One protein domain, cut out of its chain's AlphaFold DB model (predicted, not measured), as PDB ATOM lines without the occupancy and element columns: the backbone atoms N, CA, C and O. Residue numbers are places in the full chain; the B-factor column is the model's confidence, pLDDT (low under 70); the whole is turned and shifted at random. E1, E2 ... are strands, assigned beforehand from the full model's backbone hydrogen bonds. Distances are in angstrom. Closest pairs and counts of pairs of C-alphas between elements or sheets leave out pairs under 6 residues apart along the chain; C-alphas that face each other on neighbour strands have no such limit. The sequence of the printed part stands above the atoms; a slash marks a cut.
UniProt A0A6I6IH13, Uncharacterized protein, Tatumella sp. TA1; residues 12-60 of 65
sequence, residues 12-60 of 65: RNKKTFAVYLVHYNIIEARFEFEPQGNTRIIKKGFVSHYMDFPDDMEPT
ATOM      1  N   ARG A  12      19.637 -19.346  -8.379       90.00
ATOM      2  CA  ARG A  12      19.834 -17.982  -7.895       90.00
ATOM      3  C   ARG A  12      18.573 -17.472  -7.224       90.00
ATOM      4  O   ARG A  12      17.469 -17.729  -7.696       90.00
ATOM      5  N   ASN A  13      18.734 -16.697  -6.163       89.62
ATOM      6  CA  ASN A  13      17.629 -15.941  -5.596       89.62
ATOM      7  C   ASN A  13      17.302 -14.754  -6.513       89.62
ATOM      8  O   ASN A  13      18.171 -13.925  -6.785       89.62
ATOM      9  N   LYS A  14      16.052 -14.643  -6.968       88.44
ATOM     10  CA  LYS A  14      15.603 -13.622  -7.931       88.44
ATOM     11  C   LYS A  14      15.741 -12.190  -7.403       88.44
ATOM     12  O   LYS A  14      15.912 -11.266  -8.187       88.44
ATOM     13  N   LYS A  15      15.668 -11.997  -6.080       88.12
ATOM     14  CA  LYS A  15      15.727 -10.672  -5.437       88.12
ATOM     15  C   LYS A  15      17.155 -10.217  -5.154       88.12
ATOM     16  O   LYS A  15      17.479  -9.048  -5.326       88.12
ATOM     17  N   THR A  16      17.987 -11.125  -4.651       86.56
ATOM     18  CA  THR A  16      19.337 -10.803  -4.154       86.56
ATOM     19  C   THR A  16      20.449 -11.206  -5.114       86.56
ATOM     20  O   THR A  16      21.598 -10.840  -4.886       86.56
ATOM     21  N   PHE A  17      20.130 -11.975  -6.159       85.88
ATOM     22  CA  PHE A  17      21.082 -12.605  -7.081       85.88
ATOM     23  C   PHE A  17      22.104 -13.531  -6.401       85.88
ATOM     24  O   PHE A  17      23.078 -13.952  -7.022       85.88
ATOM     25  N   ALA A  18      21.868 -13.887  -5.135       87.50
ATOM     26  CA  ALA A  18      22.668 -14.850  -4.397       87.50
ATOM     27  C   ALA A  18      22.587 -16.232  -5.058       87.50
ATOM     28  O   ALA A  18      21.491 -16.695  -5.378       87.50
ATOM     29  N   VAL A  19      23.737 -16.883  -5.241       88.88
ATOM     30  CA  VAL A  19      23.844 -18.197  -5.889       88.88
ATOM     31  C   VAL A  19      23.888 -19.300  -4.836       88.88
ATOM     32  O   VAL A  19      24.577 -19.184  -3.823       88.88
ATOM     33  N   TYR A  20      23.171 -20.385  -5.106       90.31
ATOM     34  CA  TYR A  20      23.088 -21.573  -4.272       90.31
ATOM     35  C   TYR A  20      23.314 -22.829  -5.116       90.31
ATOM     36  O   TYR A  20      22.868 -22.905  -6.260       90.31
ATOM     37  N   LEU A  21      23.984 -23.822  -4.539       90.69
ATOM     38  CA  LEU A  21      24.029 -25.185  -5.050       90.69
ATOM     39  C   LEU A  21      22.869 -25.958  -4.428       90.69
ATOM     40  O   LEU A  21      22.757 -26.040  -3.204       90.69
ATOM     41  N   VAL A  22      22.003 -26.500  -5.271       90.94
ATOM     42  CA  VAL A  22      20.775 -27.170  -4.862       90.94
ATOM     43  C   VAL A  22      20.936 -28.674  -4.986       90.94
ATOM     44  O   VAL A  22      21.360 -29.176  -6.026       90.94
ATOM     45  N   HIS A  23      20.546 -29.391  -3.938       90.44
ATOM     46  CA  HIS A  23      20.441 -30.845  -3.924       90.44
ATOM     47  C   HIS A  23      18.992 -31.243  -3.665       90.44
ATOM     48  O   HIS A  23      18.337 -30.641  -2.817       90.44
ATOM     49  N   TYR A  24      18.493 -32.266  -4.353       88.75
ATOM     50  CA  TYR A  24      17.232 -32.889  -3.970       88.75
ATOM     51  C   TYR A  24      17.509 -34.037  -2.998       88.75
ATOM     52  O   TYR A  24      18.423 -34.829  -3.216       88.75
ATOM     53  N   ASN A  25      16.743 -34.114  -1.917       87.94
ATOM     54  CA  ASN A  25      16.799 -35.194  -0.941       87.94
ATOM     55  C   ASN A  25      15.499 -35.990  -1.047       87.94
ATOM     56  O   ASN A  25      14.444 -35.483  -0.662       87.94
ATOM     57  N   ILE A  26      15.554 -37.217  -1.580       83.69
ATOM     58  CA  ILE A  26      14.343 -38.018  -1.824       83.69
ATOM     59  C   ILE A  26      13.722 -38.558  -0.535       83.69
ATOM     60  O   ILE A  26      12.525 -38.819  -0.497       83.69
ATOM     61  N   ILE A  27      14.527 -38.734   0.517       86.31
ATOM     62  CA  ILE A  27      14.079 -39.317   1.788       86.31
ATOM     63  C   ILE A  27      13.159 -38.343   2.517       86.31
ATOM     64  O   ILE A  27      12.134 -38.737   3.061       86.31
ATOM     65  N   GLU A  28      13.532 -37.067   2.511       85.12
ATOM     66  CA  GLU A  28      12.761 -35.988   3.133       85.12
ATOM     67  C   GLU A  28      11.912 -35.217   2.110       85.12
ATOM     68  O   GLU A  28      11.218 -34.272   2.480       85.12
ATOM     69  N   ALA A  29      11.988 -35.625   0.837       88.00
ATOM     70  CA  ALA A  29      11.343 -35.028  -0.326       88.00
ATOM     71  C   ALA A  29      11.445 -33.494  -0.331       88.00
ATOM     72  O   ALA A  29      10.443 -32.792  -0.423       88.00
ATOM     73  N   ARG A  30      12.661 -32.957  -0.187       90.88
ATOM     74  CA  ARG A  30      12.920 -31.508  -0.090       90.88
ATOM     75  C   ARG A  30      14.172 -31.100  -0.857       90.88
ATOM     76  O   ARG A  30      15.052 -31.926  -1.097       90.88
ATOM     77  N   PHE A  31      14.269 -29.818  -1.196       90.50
ATOM     78  CA  PHE A  31      15.470 -29.232  -1.782       90.50
ATOM     79  C   PHE A  31      16.353 -28.615  -0.694       90.50
ATOM     80  O   PHE A  31      15.868 -27.925   0.200       90.50
ATOM     81  N   GLU A  32      17.657 -28.844  -0.781       91.19
ATOM     82  CA  GLU A  32      18.670 -28.293   0.116       91.19
ATOM     83  C   GLU A  32      19.523 -27.280  -0.646       91.19
ATOM     84  O   GLU A  32      20.119 -27.614  -1.668       91.19
ATOM     85  N   PHE A  33      19.587 -26.050  -0.141       91.69
ATOM     86  CA  PHE A  33      20.277 -24.923  -0.761       91.69
ATOM     87  C   PHE A  33      21.549 -24.605   0.012       91.69
ATOM     88  O   PHE A  33      21.504 -24.089   1.131       91.69
ATOM     89  N   GLU A  34      22.695 -24.871  -0.601       90.88
ATOM     90  CA  GLU A  34      24.005 -24.520  -0.066       90.88
ATOM     91  C   GLU A  34      24.480 -23.205  -0.690       90.88
ATOM     92  O   GLU A  34      24.522 -23.102  -1.915       90.88
ATOM     93  N   PRO A  35      24.847 -22.184   0.096       90.06
ATOM     94  CA  PRO A  35      25.293 -20.910  -0.454       90.06
ATOM     95  C   PRO A  35      26.625 -21.074  -1.198       90.06
ATOM     96  O   PRO A  35      27.538 -21.734  -0.704       90.06
ATOM     97  N   GLN A  36      26.751 -20.450  -2.370       86.19
ATOM     98  CA  GLN A  36      27.946 -20.507  -3.219       86.19
ATOM     99  C   GLN A  36      28.540 -19.108  -3.437       86.19
ATOM    100  O   GLN A  36      27.824 -18.107  -3.487       86.19
ATOM    101  N   GLY A  37      29.867 -19.027  -3.579       76.88
ATOM    102  CA  GLY A  37      30.588 -17.766  -3.790       76.88
ATOM    103  C   GLY A  37      30.983 -17.052  -2.491       76.88
ATOM    104  O   GLY A  37      31.578 -17.655  -1.598       76.88
ATOM    105  N   ASN A  38      30.710 -15.745  -2.383       69.44
ATOM    106  CA  ASN A  38      31.117 -14.951  -1.220       69.44
ATOM    107  C   ASN A  38      30.177 -15.180  -0.021       69.44
ATOM    108  O   ASN A  38      29.236 -14.421   0.234       69.44
ATOM    109  N   THR A  39      30.483 -16.218   0.754       64.88
ATOM    110  CA  THR A  39      29.756 -16.639   1.965       64.88
ATOM    111  C   THR A  39      29.713 -15.582   3.076       64.88
ATOM    112  O   THR A  39      28.942 -15.716   4.026       64.88
ATOM    113  N   ARG A  40      30.479 -14.482   2.969       63.19
ATOM    114  CA  ARG A  40      30.344 -13.334   3.885       63.19
ATOM    115  C   ARG A  40      29.025 -12.582   3.692       63.19
ATOM    116  O   ARG A  40      28.535 -11.995   4.656       63.19
ATOM    117  N   ILE A  41      28.468 -12.605   2.479       64.50
ATOM    118  CA  ILE A  41      27.196 -11.957   2.124       64.50
ATOM    119  C   ILE A  41      26.053 -12.981   2.188       64.50
ATOM    120  O   ILE A  41      25.004 -12.698   2.762       64.50
ATOM    121  N   ILE A  42      26.277 -14.194   1.675       65.19
ATOM    122  CA  ILE A  42      25.285 -15.276   1.643       65.19
ATOM    123  C   ILE A  42      25.573 -16.228   2.810       65.19
ATOM    124  O   ILE A  42      26.346 -17.176   2.687       65.19
ATOM    125  N   LYS A  43      25.019 -15.918   3.986       63.84
ATOM    126  CA  LYS A  43      25.497 -16.507   5.250       63.84
ATOM    127  C   LYS A  43      24.890 -17.854   5.637       63.84
ATOM    128  O   LYS A  43      25.430 -18.493   6.538       63.84
ATOM    129  N   LYS A  44      23.772 -18.287   5.047       79.00
ATOM    130  CA  LYS A  44      23.076 -19.482   5.543       79.00
ATOM    131  C   LYS A  44      22.432 -20.280   4.419       79.00
ATOM    132  O   LYS A  44      21.679 -19.731   3.623       79.00
ATOM    133  N   GLY A  45      22.735 -21.575   4.393       85.75
ATOM    134  CA  GLY A  45      21.953 -22.529   3.622       85.75
ATOM    135  C   GLY A  45      20.566 -22.715   4.226       85.75
ATOM    136  O   GLY A  45      20.344 -22.435   5.408       85.75
ATOM    137  N   PHE A  46      19.629 -23.172   3.413       90.94
ATOM    138  CA  PHE A  46      18.257 -23.414   3.840       90.94
ATOM    139  C   PHE A  46      17.677 -24.628   3.117       90.94
ATOM    140  O   PHE A  46      18.282 -25.158   2.189       90.94
ATOM    141  N   VAL A  47      16.513 -25.085   3.569       91.25
ATOM    142  CA  VAL A  47      15.772 -26.182   2.942       91.25
ATOM    143  C   VAL A  47      14.423 -25.667   2.459       91.25
ATOM    144  O   VAL A  47      13.846 -24.786   3.101       91.25
ATOM    145  N   SER A  48      13.934 -26.178   1.333       88.69
ATOM    146  CA  SER A  48      12.590 -25.857   0.855       88.69
ATOM    147  C   SER A  48      11.505 -26.574   1.657       88.69
ATOM    148  O   SER A  48      11.775 -27.443   2.493       88.69
ATOM    149  N   HIS A  49      10.256 -26.217   1.366       87.69
ATOM    150  CA  HIS A  49       9.097 -26.989   1.793       87.69
ATOM    151  C   HIS A  49       9.004 -28.334   1.050       87.69
ATOM    152  O   HIS A  49       9.646 -28.549   0.018       87.69
ATOM    153  N   TYR A  50       8.206 -29.248   1.610       86.81
ATOM    154  CA  TYR A  50       8.007 -30.602   1.091       86.81
ATOM    155  C   TYR A  50       7.574 -30.583  -0.382       86.81
ATOM    156  O   TYR A  50       6.528 -30.037  -0.719       86.81
ATOM    157  N   MET A  51       8.396 -31.196  -1.232       82.19
ATOM    158  CA  MET A  51       8.261 -31.342  -2.686       82.19
ATOM    159  C   MET A  51       8.123 -30.033  -3.473       82.19
ATOM    160  O   MET A  51       7.821 -30.075  -4.663       82.19
ATOM    161  N   ASP A  52       8.385 -28.888  -2.844       88.19
ATOM    162  CA  ASP A  52       8.172 -27.574  -3.436       88.19
ATOM    163  C   ASP A  52       9.498 -26.855  -3.681       88.19
ATOM    164  O   ASP A  52      10.368 -26.811  -2.803       88.19
ATOM    165  N   PHE A  53       9.662 -26.303  -4.883       87.50
ATOM    166  CA  PHE A  53      10.819 -25.487  -5.227       87.50
ATOM    167  C   PHE A  53      10.444 -24.012  -5.025       87.50
ATOM    168  O   PHE A  53       9.511 -23.552  -5.673       87.50
ATOM    169  N   PRO A  54      11.156 -23.250  -4.173       90.75
ATOM    170  CA  PRO A  54      10.743 -21.897  -3.811       90.75
ATOM    171  C   PRO A  54      10.595 -20.963  -5.021       90.75
ATOM    172  O   PRO A  54      11.515 -20.833  -5.831       90.75
ATOM    173  N   ASP A  55       9.468 -20.250  -5.102       91.06
ATOM    174  CA  ASP A  55       9.147 -19.325  -6.202       91.06
ATOM    175  C   ASP A  55      10.143 -18.168  -6.355       91.06
ATOM    176  O   ASP A  55      10.311 -17.609  -7.445       91.06
ATOM    177  N   ASP A  56      10.807 -17.771  -5.269       90.19
ATOM    178  CA  ASP A  56      11.819 -16.715  -5.263       90.19
ATOM    179  C   ASP A  56      13.187 -17.197  -5.770       90.19
ATOM    180  O   ASP A  56      14.104 -16.386  -5.941       90.19
ATOM    181  N   MET A  57      13.317 -18.492  -6.061       91.44
ATOM    182  CA  MET A  57      14.504 -19.100  -6.637       91.44
ATOM    183  C   MET A  57      14.301 -19.365  -8.127       91.44
ATOM    184  O   MET A  57      13.211 -19.655  -8.619       91.44
ATOM    185  N   GLU A  58      15.381 -19.239  -8.880       91.44
ATOM    186  CA  GLU A  58      15.420 -19.528 -10.305       91.44
ATOM    187  C   GLU A  58      16.553 -20.521 -10.564       91.44
ATOM    188  O   GLU A  58      17.709 -20.194 -10.274       91.44
ATOM    189  N   PRO A  59      16.263 -21.724 -11.092       90.19
ATOM    190  CA  PRO A  59      17.297 -22.648 -11.528       90.19
ATOM    191  C   PRO A  59      18.130 -21.974 -12.617       90.19
ATOM    192  O   PRO A  59      17.647 -21.685 -13.712       90.19
ATOM    193  N   THR A  60      19.394 -21.702 -12.319       81.31
ATOM    194  CA  THR A  60      20.340 -21.287 -13.346       81.31
ATOM    195  C   THR A  60      20.793 -22.573 -14.008       81.31
ATOM    196  O   THR A  60      21.431 -23.394 -13.347       81.31
TER     197      THR A  60
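Overview. This is residues 12 to 60 of the 65 residues of an uncharacterized protein of Tatumella sp. TA1 (UniProt A0A6I6IH13). With little regular structure, the domain is a hairpin of E1 and E2 along its length, and a loop, residues 36 to 56, that folds back beside E2 and leads to short E3, near E1. The printed part has 49 residues, 17 in strands E1, E2 and E3 in that order, with no named helix: all strand. The sheet, E1 - E2, is antiparallel. The whole is compact, radius of gyration of the C-alphas 10.7 A, yet elongated, 30 by 18 by 15 A.

Arrangement. Look first at residues 12 to 13, antiparallel to residues 57 to 58 of E3, residues 57 to 60, which pairs with no named strand. Next, E1, residues 19 to 25, and E2, residues 30 to 35, form a hairpin, antiparallel at 151 degrees; N 23 and O 32 are within hydrogen-bond range, 2.9 A. Residues 32 to 33 of E2 pair antiparallel with residues 46 to 47. E1 and E3 are near each other; E2 and E3 are apart.

Along the chain. Find C-alpha 19 at (23.844, -18.197, -5.889); E1 runs 19.1 A to Asn 25. E2 runs 16.3 A. E3 ends at C-alpha 60, (20.340, -21.287, -13.346).

Size, cuts and confidence. The farthest C-alphas, Ile 27 and Arg 40, are 30.7 A apart. The printed part has no cut. The link E2 to E3 is long. Residues 38 to 43 have pLDDT under 70.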